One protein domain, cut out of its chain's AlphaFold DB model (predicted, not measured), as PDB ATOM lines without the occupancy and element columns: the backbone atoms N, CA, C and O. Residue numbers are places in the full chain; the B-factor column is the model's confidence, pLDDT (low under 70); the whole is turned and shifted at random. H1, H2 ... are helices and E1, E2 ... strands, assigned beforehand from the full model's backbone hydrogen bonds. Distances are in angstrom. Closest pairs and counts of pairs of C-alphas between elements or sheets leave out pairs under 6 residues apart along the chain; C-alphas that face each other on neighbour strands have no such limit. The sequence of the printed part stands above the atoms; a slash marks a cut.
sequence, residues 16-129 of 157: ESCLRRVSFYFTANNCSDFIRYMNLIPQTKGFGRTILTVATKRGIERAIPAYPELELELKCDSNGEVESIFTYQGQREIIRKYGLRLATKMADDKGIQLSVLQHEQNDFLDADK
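This is residues 16 to 129 of the 157 residues of an uncharacterized protein of Paenibacillus terrae (UniProt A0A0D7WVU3). With little regular structure, a free tail, residues 16 to 36, sticks out from a loop-rich body in which H1 sits between a small hairpin, E1 and E2, and helices H2 and H3. The 114 printed residues run E1, E2, H1, H2, H3, with an antiparallel two-strand sheet; the class is mixed, with 38 residues in named elements. The whole is loose, radius of gyration of the C-alphas 18.5 A, spanning 53 by 47 by 22 A.

C-alpha 16 is at (143.698, 192.704, 203.454). E1 is residues 53 to 56, E2 59 to 62, H1 88 to 98 (15.7 A), H2 100 to 108 and H3 118 to 127 (15.5 A), ending at (158.801, 159.320, 197.083).

In the hairpin, N 54 and O 61 are 2.9 A apart. The closest C-alphas of E1 and H1, Thr 56 and Gly 90, are 6.5 A apart. H1 touches H2 (Ile 95 and Ala 103, C-alphas 5.3 A) at a steep tilt of 53 degrees, opposite ways. H2 touches H3 (Leu 100 and Phe 124, C-alphas 6.4 A). Every O i to N i+4 pair is within hydrogen-bond range in H1 and H2; H3 has 2 of 6, and 4 of 7 at i+3.

The printed part has no cut. E2 to H1 is a long link. Residues 16 to 49 and 123 to 129 have pLDDT under 70.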
ATOM      1  N   GLU A  16     144.555 192.366 202.297       42.91
ATOM      2  CA  GLU A  16     143.698 192.704 203.454       42.91
ATOM      3  C   GLU A  16     144.005 194.101 204.035       42.91
ATOM      4  O   GLU A  16     143.152 194.725 204.668       42.91
ATOM      5  N   SER A  17     145.198 194.639 203.758       39.66
ATOM      6  CA  SER A  17     145.596 196.009 204.103       39.66
ATOM      7  C   SER A  17     144.967 197.108 203.221       39.66
ATOM      8  O   SER A  17     145.003 198.292 203.575       39.66
ATOM      9  N   CYS A  18     144.394 196.765 202.061       34.28
ATOM     10  CA  CYS A  18     144.071 197.728 201.007       34.28
ATOM     11  C   CYS A  18     142.621 198.250 201.090       34.28
ATOM     12  O   CYS A  18     141.718 197.797 200.385       34.28
ATOM     13  N   LEU A  19     142.403 199.268 201.933       38.31
ATOM     14  CA  LEU A  19     141.101 199.904 202.230       38.31
ATOM     15  C   LEU A  19     140.470 200.728 201.072       38.31
ATOM     16  O   LEU A  19     139.949 201.824 201.286       38.31
ATOM     17  N   ARG A  20     140.474 200.225 199.829       40.88
ATOM     18  CA  ARG A  20     139.807 200.869 198.680       40.88
ATOM     19  C   ARG A  20     138.512 200.158 198.288       40.88
ATOM     20  O   ARG A  20     138.526 199.112 197.645       40.88
ATOM     21  N   ARG A  21     137.373 200.799 198.582       42.00
ATOM     22  CA  ARG A  21     136.089 200.482 197.936       42.00
ATOM     23  C   ARG A  21     136.169 200.859 196.453       42.00
ATOM     24  O   ARG A  21     136.276 202.039 196.134       42.00
ATOM     25  N   VAL A  22     136.075 199.869 195.572       39.72
ATOM     26  CA  VAL A  22     135.912 200.052 194.121       39.72
ATOM     27  C   VAL A  22     134.479 199.653 193.759       39.72
ATOM     28  O   VAL A  22     133.963 198.675 194.299       39.72
ATOM     29  N   SER A  23     133.806 200.416 192.898       38.78
ATOM     30  CA  SER A  23     132.453 200.088 192.433       38.78
ATOM     31  C   SER A  23     132.486 199.015 191.342       38.78
ATOM     32  O   SER A  23     133.338 199.033 190.457       38.78
ATOM     33  N   PHE A  24     131.537 198.080 191.390       37.56
ATOM     34  CA  PHE A  24     131.491 196.949 190.466       37.56
ATOM     35  C   PHE A  24     130.632 197.243 189.231       37.56
ATOM     36  O   PHE A  24     129.407 197.249 189.311       37.56
ATOM     37  N   TYR A  25     131.285 197.387 188.078       39.62
ATOM     38  CA  TYR A  25     130.684 197.144 186.766       39.62
ATOM     39  C   TYR A  25     131.525 196.085 186.050       39.62
ATOM     40  O   TYR A  25     132.599 196.374 185.529       39.62
ATOM     41  N   PHE A  26     131.059 194.835 186.076       41.59
ATOM     42  CA  PHE A  26     131.740 193.711 185.435       41.59
ATOM     43  C   PHE A  26     131.337 193.589 183.962       41.59
ATOM     44  O   PHE A  26     130.170 193.352 183.653       41.59
ATOM     45  N   THR A  27     132.315 193.649 183.062       39.12
ATOM     46  CA  THR A  27     132.189 193.191 181.672       39.12
ATOM     47  C   THR A  27     133.396 192.322 181.318       39.12
ATOM     48  O   THR A  27     134.543 192.699 181.556       39.12
ATOM     49  N   ALA A  28     133.148 191.133 180.757       37.69
ATOM     50  CA  ALA A  28     134.206 190.160 180.449       37.69
ATOM     51  C   ALA A  28     135.241 190.694 179.438       37.69
ATOM     52  O   ALA A  28     136.408 190.320 179.483       37.69
ATOM     53  N   ASN A  29     134.821 191.627 178.579       41.72
ATOM     54  CA  ASN A  29     135.601 192.211 177.485       41.72
ATOM     55  C   ASN A  29     136.909 192.903 177.929       41.72
ATOM     56  O   ASN A  29     137.776 193.124 177.091       41.72
ATOM     57  N   ASN A  30     137.060 193.239 179.217       41.41
ATOM     58  CA  ASN A  30     138.268 193.869 179.765       41.41
ATOM     59  C   ASN A  30     139.291 192.860 180.337       41.41
ATOM     60  O   ASN A  30     140.311 193.275 180.885       41.41
ATOM     61  N   CYS A  31     139.034 191.553 180.233       41.06
ATOM     62  CA  CYS A  31     139.942 190.480 180.656       41.06
ATOM     63  C   CYS A  31     140.464 189.717 179.425       41.06
ATOM     64  O   CYS A  31     140.077 188.574 179.201       41.06
ATOM     65  N   SER A  32     141.316 190.357 178.617       39.56
ATOM     66  CA  SER A  32     141.819 189.807 177.344       39.56
ATOM     67  C   SER A  32     142.489 188.437 177.475       39.56
ATOM     68  O   SER A  32     142.282 187.580 176.622       39.56
ATOM     69  N   ASP A  33     143.239 188.224 178.559       36.25
ATOM     70  CA  ASP A  33     144.186 187.108 178.687       36.25
ATOM     71  C   ASP A  33     143.911 186.221 179.921       36.25
ATOM     72  O   ASP A  33     144.727 185.377 180.284       36.25
ATOM     73  N   PHE A  34     142.779 186.414 180.616       37.53
ATOM     74  CA  PHE A  34     142.556 185.820 181.941       37.53
ATOM     75  C   PHE A  34     141.321 184.919 182.021       37.53
ATOM     76  O   PHE A  34     140.231 185.326 182.429       37.53
ATOM     77  N   ILE A  35     141.521 183.644 181.689       41.69
ATOM     78  CA  ILE A  35     140.478 182.615 181.695       41.69
ATOM     79  C   ILE A  35     140.551 181.782 182.989       41.69
ATOM     80  O   ILE A  35     140.914 180.604 182.994       41.69
ATOM     81  N   ARG A  36     140.154 182.375 184.125       40.06
ATOM     82  CA  ARG A  36     139.790 181.579 185.315       40.06
ATOM     83  C   ARG A  36     138.463 180.851 185.026       40.06
ATOM     84  O   ARG A  36     137.424 181.487 184.886       40.06
ATOM     85  N   TYR A  37     138.511 179.515 184.992       45.25
ATOM     86  CA  TYR A  37     137.367 178.581 185.042       45.25
ATOM     87  C   TYR A  37     136.508 178.301 183.779       45.25
ATOM     88  O   TYR A  37     135.413 177.764 183.934       45.25
ATOM     89  N   MET A  38     136.969 178.493 182.530       45.25
ATOM     90  CA  MET A  38     136.182 178.023 181.350       45.25
ATOM     91  C   MET A  38     136.025 176.492 181.213       45.25
ATOM     92  O   MET A  38     135.269 176.031 180.356       45.25
ATOM     93  N   ASN A  39     136.676 175.691 182.063       50.25
ATOM     94  CA  ASN A  39     136.417 174.249 182.152       50.25
ATOM     95  C   ASN A  39     135.105 173.908 182.882       50.25
ATOM     96  O   ASN A  39     134.664 172.761 182.805       50.25
ATOM     97  N   LEU A  40     134.466 174.881 183.547       48.47
ATOM     98  CA  LEU A  40     133.103 174.766 184.063       48.47
ATOM     99  C   LEU A  40     132.123 175.061 182.913       48.47
ATOM    100  O   LEU A  40     131.801 176.208 182.612       48.47
ATOM    101  N   ILE A  41     131.722 173.991 182.226       49.38
ATOM    102  CA  ILE A  41     130.999 173.999 180.944       49.38
ATOM    103  C   ILE A  41     129.669 174.775 181.050       49.38
ATOM    104  O   ILE A  41     128.794 174.408 181.834       49.38
ATOM    105  N   PRO A  42     129.479 175.810 180.210       47.41
ATOM    106  CA  PRO A  42     128.596 175.607 179.062       47.41
ATOM    107  C   PRO A  42     129.192 176.095 177.731       47.41
ATOM    108  O   PRO A  42     129.498 177.270 177.529       47.41
ATOM    109  N   GLN A  43     129.249 175.184 176.761       47.31
ATOM    110  CA  GLN A  43     129.206 175.516 175.338       47.31
ATOM    111  C   GLN A  43     127.923 174.892 174.796       47.31
ATOM    112  O   GLN A  43     127.724 173.681 174.888       47.31
ATOM    113  N   THR A  44     126.996 175.732 174.339       43.97
ATOM    114  CA  THR A  44     125.667 175.309 173.884       43.97
ATOM    115  C   THR A  44     125.772 174.351 172.699       43.97
ATOM    116  O   THR A  44     126.677 174.473 171.878       43.97
ATOM    117  N   LYS A  45     124.839 173.391 172.608       44.00
ATOM    118  CA  LYS A  45     124.818 172.344 171.573       44.00
ATOM    119  C   LYS A  45     124.898 172.929 170.154       44.00
ATOM    120  O   LYS A  45     123.874 173.259 169.557       44.00
ATOM    121  N   GLY A  46     126.100 172.969 169.583       45.59
ATOM    122  CA  GLY A  46     126.273 172.975 168.135       45.59
ATOM    123  C   GLY A  46     125.769 171.640 167.589       45.59
ATOM    124  O   GLY A  46     126.113 170.587 168.131       45.59
ATOM    125  N   PHE A  47     124.925 171.669 166.555       42.84
ATOM    126  CA  PHE A  47     124.360 170.454 165.963       42.84
ATOM    127  C   PHE A  47     125.482 169.485 165.548       42.84
ATOM    128  O   PHE A  47     126.258 169.782 164.645       42.84
ATOM    129  N   GLY A  48     125.552 168.324 166.209       55.69
ATOM    130  CA  GLY A  48     126.441 167.218 165.840       55.69
ATOM    131  C   GLY A  48     127.782 167.100 166.576       55.69
ATOM    132  O   GLY A  48     128.535 166.198 166.229       55.69
ATOM    133  N   ARG A  49     128.104 167.934 167.582       64.25
ATOM    134  CA  ARG A  49     129.328 167.752 168.399       64.25
ATOM    135  C   ARG A  49     129.021 167.371 169.849       64.25
ATOM    136  O   ARG A  49     128.382 168.136 170.573       64.25
ATOM    137  N   THR A  50     129.514 166.206 170.266       71.44
ATOM    138  CA  THR A  50     129.532 165.757 171.667       71.44
ATOM    139  C   THR A  50     130.499 166.625 172.473       71.44
ATOM    140  O   THR A  50     131.566 166.992 171.988       71.44
ATOM    141  N   ILE A  51     130.133 166.979 173.707       81.88
ATOM    142  CA  ILE A  51     131.031 167.705 174.612       81.88
ATOM    143  C   ILE A  51     131.875 166.673 175.349       81.88
ATOM    144  O   ILE A  51     131.322 165.873 176.097       81.88
ATOM    145  N   LEU A  52     133.193 166.708 175.155       87.50
ATOM    146  CA  LEU A  52     134.098 165.799 175.850       87.50
ATOM    147  C   LEU A  52     134.388 166.282 177.275       87.50
ATOM    148  O   LEU A  52     134.797 167.431 177.494       87.50
ATOM    149  N   THR A  53     134.179 165.396 178.242       89.38
ATOM    150  CA  THR A  53     134.266 165.670 179.680       89.38
ATOM    151  C   THR A  53     135.253 164.734 180.366       89.38
ATOM    152  O   THR A  53     135.599 163.674 179.851       89.38
ATOM    153  N   VAL A  54     135.732 165.129 181.543       89.69
ATOM    154  CA  VAL A  54     136.597 164.301 182.387       89.69
ATOM    155  C   VAL A  54     136.225 164.460 183.854       89.69
ATOM    156  O   VAL A  54     136.038 165.573 184.351       89.69
ATOM    157  N   ALA A  55     136.139 163.338 184.566       86.44
ATOM    158  CA  ALA A  55     136.006 163.331 186.014       86.44
ATOM    159  C   ALA A  55     137.364 163.628 186.678       86.44
ATOM    160  O   ALA A  55     138.371 162.965 186.407       86.44
ATOM    161  N   THR A  56     137.371 164.619 187.567       85.94
ATOM    162  CA  THR A  56     138.519 165.052 188.382       85.94
ATOM    163  C   THR A  56     138.107 165.133 189.856       85.94
ATOM    164  O   THR A  56     136.912 165.128 190.173       85.94
ATOM    165  N   LYS A  57     139.054 165.311 190.787       82.88
ATOM    166  CA  LYS A  57     138.727 165.597 192.204       82.88
ATOM    167  C   LYS A  57     137.996 166.932 192.408       82.88
ATOM    168  O   LYS A  57     137.494 167.173 193.504       82.88
ATOM    169  N   ARG A  58     137.942 167.800 191.390       74.69
ATOM    170  CA  ARG A  58     137.208 169.079 191.395       74.69
ATOM    171  C   ARG A  58     135.768 168.946 190.879       74.69
ATOM    172  O   ARG A  58     134.988 169.879 191.041       74.69
ATOM    173  N   GLY A  59     135.416 167.803 190.287       82.44
ATOM    174  CA  GLY A  59     134.139 167.553 189.619       82.44
ATOM    175  C   GLY A  59     134.321 167.192 188.144       82.44
ATOM    176  O   GLY A  59     135.399 166.767 187.723       82.44
ATOM    177  N   ILE A  60     133.253 167.355 187.361       81.81
ATOM    178  CA  ILE A  60     133.280 167.157 185.908       81.81
ATOM    179  C   ILE A  60     133.845 168.426 185.260       81.81
ATOM    180  O   ILE A  60     133.230 169.490 185.333       81.81
ATOM    181  N   GLU A  61     135.006 168.310 184.620       82.38
ATOM    182  CA  GLU A  61     135.615 169.372 183.815       82.38
ATOM    183  C   GLU A  61     135.476 169.064 182.313       82.38
ATOM    184  O   GLU A  61     135.265 167.920 181.907       82.38
ATOM    185  N   ARG A  62     135.650 170.080 181.457       85.44
ATOM    186  CA  ARG A  62     135.932 169.864 180.027       85.44
ATOM    187  C   ARG A  62     137.247 169.099 179.862       85.44
ATOM    188  O   ARG A  62     138.248 169.487 180.458       85.44
ATOM    189  N   ALA A  63     137.274 168.068 179.020       89.31
ATOM    190  CA  ALA A  63     138.504 167.339 178.723       89.31
ATOM    191  C   ALA A  63     139.463 168.181 177.855       89.31
ATOM    192  O   ALA A  63     139.091 168.634 176.768       89.31
ATOM    193  N   ILE A  64     140.699 168.378 178.326       89.50
ATOM    194  CA  ILE A  64     141.822 168.932 177.550       89.50
ATOM    195  C   ILE A  64     142.769 167.768 177.215       89.50
ATOM    196  O   ILE A  64     143.148 167.052 178.145       89.50
ATOM    197  N   PRO A  65     143.172 167.546 175.948       92.62
ATOM    198  CA  PRO A  65     144.077 166.452 175.589       92.62
ATOM    199  C   PRO A  65     145.432 166.574 176.296       92.62
ATOM    200  O   PRO A  65     145.908 167.676 176.564       92.62
ATOM    201  N   ALA A  66     146.063 165.440 176.606       92.88
ATOM    202  CA  ALA A  66     147.380 165.413 177.248       92.88
ATOM    203  C   ALA A  66     148.513 166.010 176.386       92.88
ATOM    204  O   ALA A  66     149.501 166.495 176.939       92.88
ATOM    205  N   TYR A  67     148.366 165.964 175.059       92.19
ATOM    206  CA  TYR A  67     149.268 166.523 174.047       92.19
ATOM    207  C   TYR A  67     148.476 166.814 172.749       92.19
ATOM    208  O   TYR A  67     147.416 166.207 172.562       92.19
ATOM    209  N   PRO A  68     148.917 167.745 171.875       88.12
ATOM    210  CA  PRO A  68     148.110 168.252 170.754       88.12
ATOM    211  C   PRO A  68     147.612 167.192 169.760       88.12
ATOM    212  O   PRO A  68     146.538 167.345 169.186       88.12
ATOM    213  N   GLU A  69     148.372 166.115 169.576       91.50
ATOM    214  CA  GLU A  69     148.116 165.040 168.612       91.50
ATOM    215  C   GLU A  69     147.103 163.991 169.116       91.50
ATOM    216  O   GLU A  69     146.811 163.020 168.415       91.50
ATOM    217  N   LEU A  70     146.582 164.132 170.342       91.62
ATOM    218  CA  LEU A  70     145.705 163.137 170.959       91.62
ATOM    219  C   LEU A  70     144.218 163.394 170.659       91.62
ATOM    220  O   LEU A  70     143.541 164.156 171.351       91.62
ATOM    221  N   GLU A  71     143.689 162.682 169.662       92.50
ATOM    222  CA  GLU A  71     142.272 162.703 169.279       92.50
ATOM    223  C   GLU A  71     141.363 162.095 170.370       92.50
ATOM    224  O   GLU A  71     141.065 160.899 170.378       92.50
ATOM    225  N   LEU A  72     140.891 162.931 171.302       90.56
ATOM    226  CA  LEU A  72     140.009 162.498 172.397       90.56
ATOM    227  C   LEU A  72     138.648 161.958 171.926       90.56
ATOM    228  O   LEU A  72     138.045 161.162 172.639       90.56
ATOM    229  N   GLU A  73     138.182 162.337 170.732       88.75
ATOM    230  CA  GLU A  73     136.949 161.800 170.127       88.75
ATOM    231  C   GLU A  73     137.051 160.285 169.844       88.75
ATOM    232  O   GLU A  73     136.035 159.597 169.805       88.75
ATOM    233  N   LEU A  74     138.271 159.736 169.734       90.62
ATOM    234  CA  LEU A  74     138.536 158.291 169.628       90.62
ATOM    235  C   LEU A  74     138.809 157.616 170.988       90.62
ATOM    236  O   LEU A  74     139.167 156.435 171.034       90.62
ATOM    237  N   LYS A  75     138.716 158.367 172.093       92.50
ATOM    238  CA  LYS A  75     139.065 157.942 173.465       92.50
ATOM    239  C   LYS A  75     137.955 158.211 174.490       92.50
ATOM    240  O   LYS A  75     138.184 158.011 175.683       92.50
ATOM    241  N   CYS A  76     136.784 158.666 174.046       91.88
ATOM    242  CA  CYS A  76     135.609 158.849 174.892       91.88
ATOM    243  C   CYS A  76     134.659 157.646 174.829       91.88
ATOM    244  O   CYS A  76     134.720 156.822 173.915       91.88
ATOM    245  N   ASP A  77     133.752 157.566 175.797       90.12
ATOM    246  CA  ASP A  77     132.621 156.643 175.772       90.12
ATOM    247  C   ASP A  77     131.430 157.198 174.950       90.12
ATOM    248  O   ASP A  77     131.517 158.241 174.295       90.12
ATOM    249  N   SER A  78     130.280 156.515 174.998       87.12
ATOM    250  CA  SER A  78     129.039 156.953 174.337       87.12
ATOM    251  C   SER A  78     128.396 158.216 174.931       87.12
ATOM    252  O   SER A  78     127.496 158.780 174.309       87.12
ATOM    253  N   ASN A  79     128.813 158.642 176.125       85.25
ATOM    254  CA  ASN A  79     128.318 159.834 176.814       85.25
ATOM    255  C   ASN A  79     129.215 161.064 176.561       85.25
ATOM    256  O   ASN A  79     128.777 162.194 176.785       85.25
ATOM    257  N   GLY A  80     130.438 160.850 176.061       86.31
ATOM    258  CA  GLY A  80     131.477 161.871 175.901       86.31
ATOM    259  C   GLY A  80     132.477 161.917 177.060       86.31
ATOM    260  O   GLY A  80     133.328 162.808 177.087       86.31
ATOM    261  N   GLU A  81     132.412 160.976 178.004       89.56
ATOM    262  CA  GLU A  81     133.357 160.892 179.117       89.56
ATOM    263  C   GLU A  81     134.692 160.303 178.645       89.56
ATOM    264  O   GLU A  81     134.741 159.285 177.953       89.56
ATOM    265  N   VAL A  82     135.791 160.958 179.019       94.25
ATOM    266  CA  VAL A  82     137.168 160.601 178.659       94.25
ATOM    267  C   VAL A  82     137.906 160.130 179.912       94.25
ATOM    268  O   VAL A  82     137.877 160.802 180.945       94.25
ATOM    269  N   GLU A  83     138.620 159.000 179.832       95.75
ATOM    270  CA  GLU A  83     139.449 158.537 180.954       95.75
ATOM    271  C   GLU A  83     140.515 159.583 181.318       95.75
ATOM    272  O   GLU A  83     141.250 160.073 180.458       95.75
ATOM    273  N   SER A  84     140.667 159.865 182.616       95.50
ATOM    274  CA  SER A  84     141.550 160.919 183.135       95.50
ATOM    275  C   SER A  84     142.985 160.845 182.582       95.50
ATOM    276  O   SER A  84     143.592 161.881 182.320       95.50
ATOM    277  N   ILE A  85     143.507 159.638 182.330       97.38
ATOM    278  CA  ILE A  85     144.851 159.383 181.780       97.38
ATOM    279  C   ILE A  85     145.087 159.993 180.383       97.38
ATOM    280  O   ILE A  85     146.214 160.377 180.078       97.38
ATOM    281  N   PHE A  86     144.043 160.163 179.561       96.88
ATOM    282  CA  PHE A  86     144.133 160.815 178.245       96.88
ATOM    283  C   PHE A  86     144.113 162.350 178.321       96.88
ATOM    284  O   PHE A  86     144.381 163.023 177.325       96.88
ATOM    285  N   THR A  87     143.799 162.927 179.482       95.69
ATOM    286  CA  THR A  87     143.640 164.380 179.637       95.69
ATOM    287  C   THR A  87     144.806 165.015 180.376       95.69
ATOM    288  O   THR A  87     145.352 164.428 181.308       95.69
ATOM    289  N   TYR A  88     145.157 166.254 180.032       94.12
ATOM    290  CA  TYR A  88     146.215 166.983 180.731       94.12
ATOM    291  C   TYR A  88     145.916 167.130 182.234       94.12
ATOM    292  O   TYR A  88     146.794 166.877 183.067       94.12
ATOM    293  N   GLN A  89     144.664 167.468 182.584       92.56
ATOM    294  CA  GLN A  89     144.211 167.615 183.975       92.56
ATOM    295  C   GLN A  89     144.299 166.288 184.738       92.56
ATOM    296  O   GLN A  89     144.864 166.226 185.829       92.56
ATOM    297  N   GLY A  90     143.771 165.213 184.152       94.94
ATOM    298  CA  GLY A  90     143.755 163.899 184.779       94.94
ATOM    299  C   GLY A  90     145.147 163.278 184.899       94.94
ATOM    300  O   GLY A  90     145.439 162.678 185.931       94.94
ATOM    301  N   GLN A  91     146.051 163.504 183.939       95.62
ATOM    302  CA  GLN A  91     147.463 163.142 184.102       95.62
ATOM    303  C   GLN A  91     148.105 163.868 185.291       95.62
ATOM    304  O   GLN A  91     148.807 163.209 186.064       95.62
ATOM    305  N   ARG A  92     147.814 165.170 185.506       94.19
ATOM    306  CA  ARG A  92     148.279 165.874 186.720       94.19
ATOM    307  C   ARG A  92     147.784 165.133 187.954       94.19
ATOM    308  O   ARG A  92     148.601 164.785 188.796       94.19
ATOM    309  N   GLU A  93     146.478 164.849 188.048       92.56
ATOM    310  CA  GLU A  93     145.872 164.176 189.208       92.56
ATOM    311  C   GLU A  93     146.387 162.750 189.453       92.56
ATOM    312  O   GLU A  93     146.472 162.339 190.614       92.56
ATOM    313  N   ILE A  94     146.748 162.007 188.402       93.94
ATOM    314  CA  ILE A  94     147.287 160.642 188.488       93.94
ATOM    315  C   ILE A  94     148.723 160.663 189.032       93.94
ATOM    316  O   ILE A  94     148.988 159.981 190.027       93.94
ATOM    317  N   ILE A  95     149.614 161.497 188.480       92.44
ATOM    318  CA  ILE A  95     150.983 161.703 189.007       92.44
ATOM    319  C   ILE A  95     150.915 162.126 190.488       92.44
ATOM    320  O   ILE A  95     151.564 161.530 191.346       92.44
ATOM    321  N   ARG A  96     150.017 163.069 190.799       86.06
ATOM    322  CA  ARG A  96     149.664 163.600 192.135       86.06
ATOM    323  C   ARG A  96     149.043 162.609 193.123       86.06
ATOM    324  O   ARG A  96     148.969 162.921 194.311       86.06
ATOM    325  N   LYS A  97     148.511 161.475 192.663       88.06
ATOM    326  CA  LYS A  97     147.815 160.490 193.515       88.06
ATOM    327  C   LYS A  97     148.604 159.192 193.676       88.06
ATOM    328  O   LYS A  97     148.470 158.547 194.708       88.06
ATOM    329  N   TYR A  98     149.393 158.815 192.673       88.94
ATOM    330  CA  TYR A  98     150.072 157.517 192.617       88.94
ATOM    331  C   TYR A  98     151.598 157.626 192.445       88.94
ATOM    332  O   TYR A  98     152.296 156.615 192.497       88.94
ATOM    333  N   GLY A  99     152.130 158.837 192.254       90.81
ATOM    334  CA  GLY A  99     153.536 159.073 191.936       90.81
ATOM    335  C   GLY A  99     153.872 158.783 190.471       90.81
ATOM    336  O   GLY A  99     153.193 158.010 189.787       90.81
ATOM    337  N   LEU A 100     154.960 159.394 189.994       92.88
ATOM    338  CA  LEU A 100     155.368 159.356 188.587       92.88
ATOM    339  C   LEU A 100     155.474 157.924 188.031       92.88
ATOM    340  O   LEU A 100     154.861 157.630 187.015       92.88
ATOM    341  N   ARG A 101     156.141 156.997 188.737       92.44
ATOM    342  CA  ARG A 101     156.321 155.596 188.294       92.44
ATOM    343  C   ARG A 101     155.008 154.863 187.984       92.44
ATOM    344  O   ARG A 101     154.963 154.083 187.037       92.44
ATOM    345  N   LEU A 102     153.955 155.075 188.779       93.06
ATOM    346  CA  LEU A 102     152.654 154.445 188.522       93.06
ATOM    347  C   LEU A 102     151.889 155.173 187.412       93.06
ATOM    348  O   LEU A 102     151.246 154.510 186.602       93.06
ATOM    349  N   ALA A 103     152.009 156.501 187.322       95.75
ATOM    350  CA  ALA A 103     151.446 157.275 186.218       95.75
ATOM    351  C   ALA A 103     152.061 156.892 184.859       95.75
ATOM    352  O   ALA A 103     151.324 156.723 183.892       95.75
ATOM    353  N   THR A 104     153.384 156.694 184.798       96.12
ATOM    354  CA  THR A 104     154.095 156.223 183.601       96.12
ATOM    355  C   THR A 104     153.574 154.857 183.188       96.12
ATOM    356  O   THR A 104     153.085 154.727 182.074       96.12
ATOM    357  N   LYS A 105     153.511 153.885 184.113       96.88
ATOM    358  CA  LYS A 105     152.950 152.561 183.799       96.88
ATOM    359  C   LYS A 105     151.505 152.643 183.279       96.88
ATOM    360  O   LYS A 105     151.173 151.954 182.325       96.88
ATOM    361  N   MET A 106     150.652 153.489 183.865       97.12
ATOM    362  CA  MET A 106     149.272 153.685 183.387       97.12
ATOM    363  C   MET A 106     149.200 154.315 181.986       97.12
ATOM    364  O   MET A 106     148.239 154.061 181.266       97.12
ATOM    365  N   ALA A 107     150.184 155.131 181.600       96.94
ATOM    366  CA  ALA A 107     150.299 155.689 180.254       96.94
ATOM    367  C   ALA A 107     150.834 154.645 179.252       96.94
ATOM    368  O   ALA A 107     150.259 154.491 178.174       96.94
ATOM    369  N   ASP A 108     151.849 153.868 179.647       97.50
ATOM    370  CA  ASP A 108     152.419 152.759 178.869       97.50
ATOM    371  C   ASP A 108     151.365 151.669 178.594       97.50
ATOM    372  O   ASP A 108     151.146 151.291 177.444       97.50
ATOM    373  N   ASP A 109     150.632 151.235 179.632       97.69
ATOM    374  CA  ASP A 109     149.526 150.262 179.556       97.69
ATOM    375  C   ASP A 109     148.375 150.749 178.628       97.69
ATOM    376  O   ASP A 109     147.536 149.952 178.203       97.69
ATOM    377  N   LYS A 110     148.319 152.054 178.308       96.88
ATOM    378  CA  LYS A 110     147.342 152.691 177.397       96.88
ATOM    379  C   LYS A 110     147.941 153.110 176.045       96.88
ATOM    380  O   LYS A 110     147.189 153.567 175.181       96.88
ATOM    381  N   GLY A 111     149.254 152.964 175.854       96.38
ATOM    382  CA  GLY A 111     149.971 153.357 174.639       96.38
ATOM    383  C   GLY A 111     149.988 154.866 174.368       96.38
ATOM    384  O   GLY A 111     149.868 155.264 173.211       96.38
ATOM    385  N   ILE A 112     150.090 155.706 175.406       96.81
ATOM    386  CA  ILE A 112     150.118 157.176 175.269       96.81
ATOM    387  C   ILE A 112     151.337 157.807 175.944       96.81
ATOM    388  O   ILE A 112     151.911 157.246 176.873       96.81
ATOM    389  N   GLN A 113     151.688 159.027 175.535       96.31
ATOM    390  CA  GLN A 113     152.705 159.810 176.231       96.31
ATOM    391  C   GLN A 113     152.156 160.398 177.544       96.31
ATOM    392  O   GLN A 113     151.113 161.061 177.573       96.31
ATOM    393  N   LEU A 114     152.901 160.204 178.634       96.19
ATOM    394  CA  LEU A 114     152.719 160.965 179.868       96.19
ATOM    395  C   LEU A 114     153.449 162.310 179.740       96.19
ATOM    396  O   LEU A 114     154.668 162.345 179.575       96.19
ATOM    397  N   SER A 115     152.720 163.419 179.848       93.00
ATOM    398  CA  SER A 115     153.329 164.739 180.035       93.00
ATOM    399  C   SER A 115     153.821 164.870 181.483       93.00
ATOM    400  O   SER A 115     153.115 164.467 182.411       93.00
ATOM    401  N   VAL A 116     155.021 165.411 181.708       92.50
ATOM    402  CA  VAL A 116     155.622 165.518 183.051       92.50
ATOM    403  C   VAL A 116     156.267 166.888 183.223       92.50
ATOM    404  O   VAL A 116     157.174 167.253 182.475       92.50
ATOM    405  N   LEU A 117     155.814 167.641 184.223       89.19
ATOM    406  CA  LEU A 117     156.344 168.962 184.551       89.19
ATOM    407  C   LEU A 117     157.668 168.831 185.313       89.19
ATOM    408  O   LEU A 117     157.862 167.908 186.103       89.19
ATOM    409  N   GLN A 118     158.577 169.788 185.123       87.75
ATOM    410  CA  GLN A 118     159.940 169.725 185.672       87.75
ATOM    411  C   GLN A 118     159.991 169.552 187.206       87.75
ATOM    412  O   GLN A 118     160.925 168.945 187.720       87.75
ATOM    413  N   HIS A 119     158.991 170.044 187.946       84.31
ATOM    414  CA  HIS A 119     158.918 169.856 189.399       84.31
ATOM    415  C   HIS A 119     158.444 168.447 189.808       84.31
ATOM    416  O   HIS A 119     158.983 167.887 190.758       84.31
ATOM    417  N   GLU A 120     157.527 167.831 189.054       85.56
ATOM    418  CA  GLU A 120     157.025 166.466 189.307       85.56
ATOM    419  C   GLU A 120     158.132 165.404 189.153       85.56
ATOM    420  O   GLU A 120     158.079 164.341 189.772       85.56
ATOM    421  N   GLN A 121     159.157 165.698 188.343       85.56
ATOM    422  CA  GLN A 121     160.350 164.857 188.193       85.56
ATOM    423  C   GLN A 121     161.205 164.835 189.471       85.56
ATOM    424  O   GLN A 121     161.809 163.811 189.785       85.56
ATOM    425  N   ASN A 122     161.232 165.936 190.230       78.00
ATOM    426  CA  ASN A 122     162.010 166.044 191.466       78.00
ATOM    427  C   ASN A 122     161.312 165.335 192.636       78.00
ATOM    428  O   ASN A 122     161.976 164.629 193.395       78.00
ATOM    429  N   ASP A 123     159.980 165.445 192.733       68.81
ATOM    430  CA  ASP A 123     159.164 164.766 193.758       68.81
ATOM    431  C   ASP A 123     159.381 163.237 193.772       68.81
ATOM    432  O   ASP A 123     159.252 162.584 194.811       68.81
ATOM    433  N   PHE A 124     159.759 162.651 192.629       64.62
ATOM    434  CA  PHE A 124     160.075 161.227 192.516       64.62
ATOM    435  C   PHE A 124     161.265 160.793 193.394       64.62
ATOM    436  O   PHE A 124     161.250 159.680 193.920       64.62
ATOM    437  N   LEU A 125     162.260 161.661 193.613       60.50
ATOM    438  CA  LEU A 125     163.479 161.334 194.372       60.50
ATOM    439  C   LEU A 125     163.251 161.233 195.894       60.50
ATOM    440  O   LEU A 125     164.050 160.609 196.595       60.50
ATOM    441  N   ASP A 126     162.157 161.801 196.411       57.62
ATOM    442  CA  ASP A 126     161.754 161.702 197.824       57.62
ATOM    443  C   ASP A 126     160.561 160.751 198.064       57.62
ATOM    444  O   ASP A 126     160.185 160.482 199.214       57.62
ATOM    445  N   ALA A 127     159.975 160.190 197.000       55.78
ATOM    446  CA  ALA A 127     158.801 159.320 197.083       55.78
ATOM    447  C   ALA A 127     159.069 158.003 197.838       55.78
ATOM    448  O   ALA A 127     158.239 157.585 198.650       55.78
ATOM    449  N   ASP A 128     160.250 157.393 197.663       54.38
ATOM    450  CA  ASP A 128     160.627 156.128 198.324       54.38
ATOM    451  C   ASP A 128     160.692 156.228 199.867       54.38
ATOM    452  O   ASP A 128     160.698 155.208 200.557       54.38
ATOM    453  N   LYS A 129     160.666 157.443 200.440       53.31
ATOM    454  CA  LYS A 129     160.609 157.687 201.897       53.31
ATOM    455  C   LYS A 129     159.181 157.820 202.457       53.31
ATOM    456  O   LYS A 129     159.024 157.952 203.669       53.31
TER     457      LYS A 129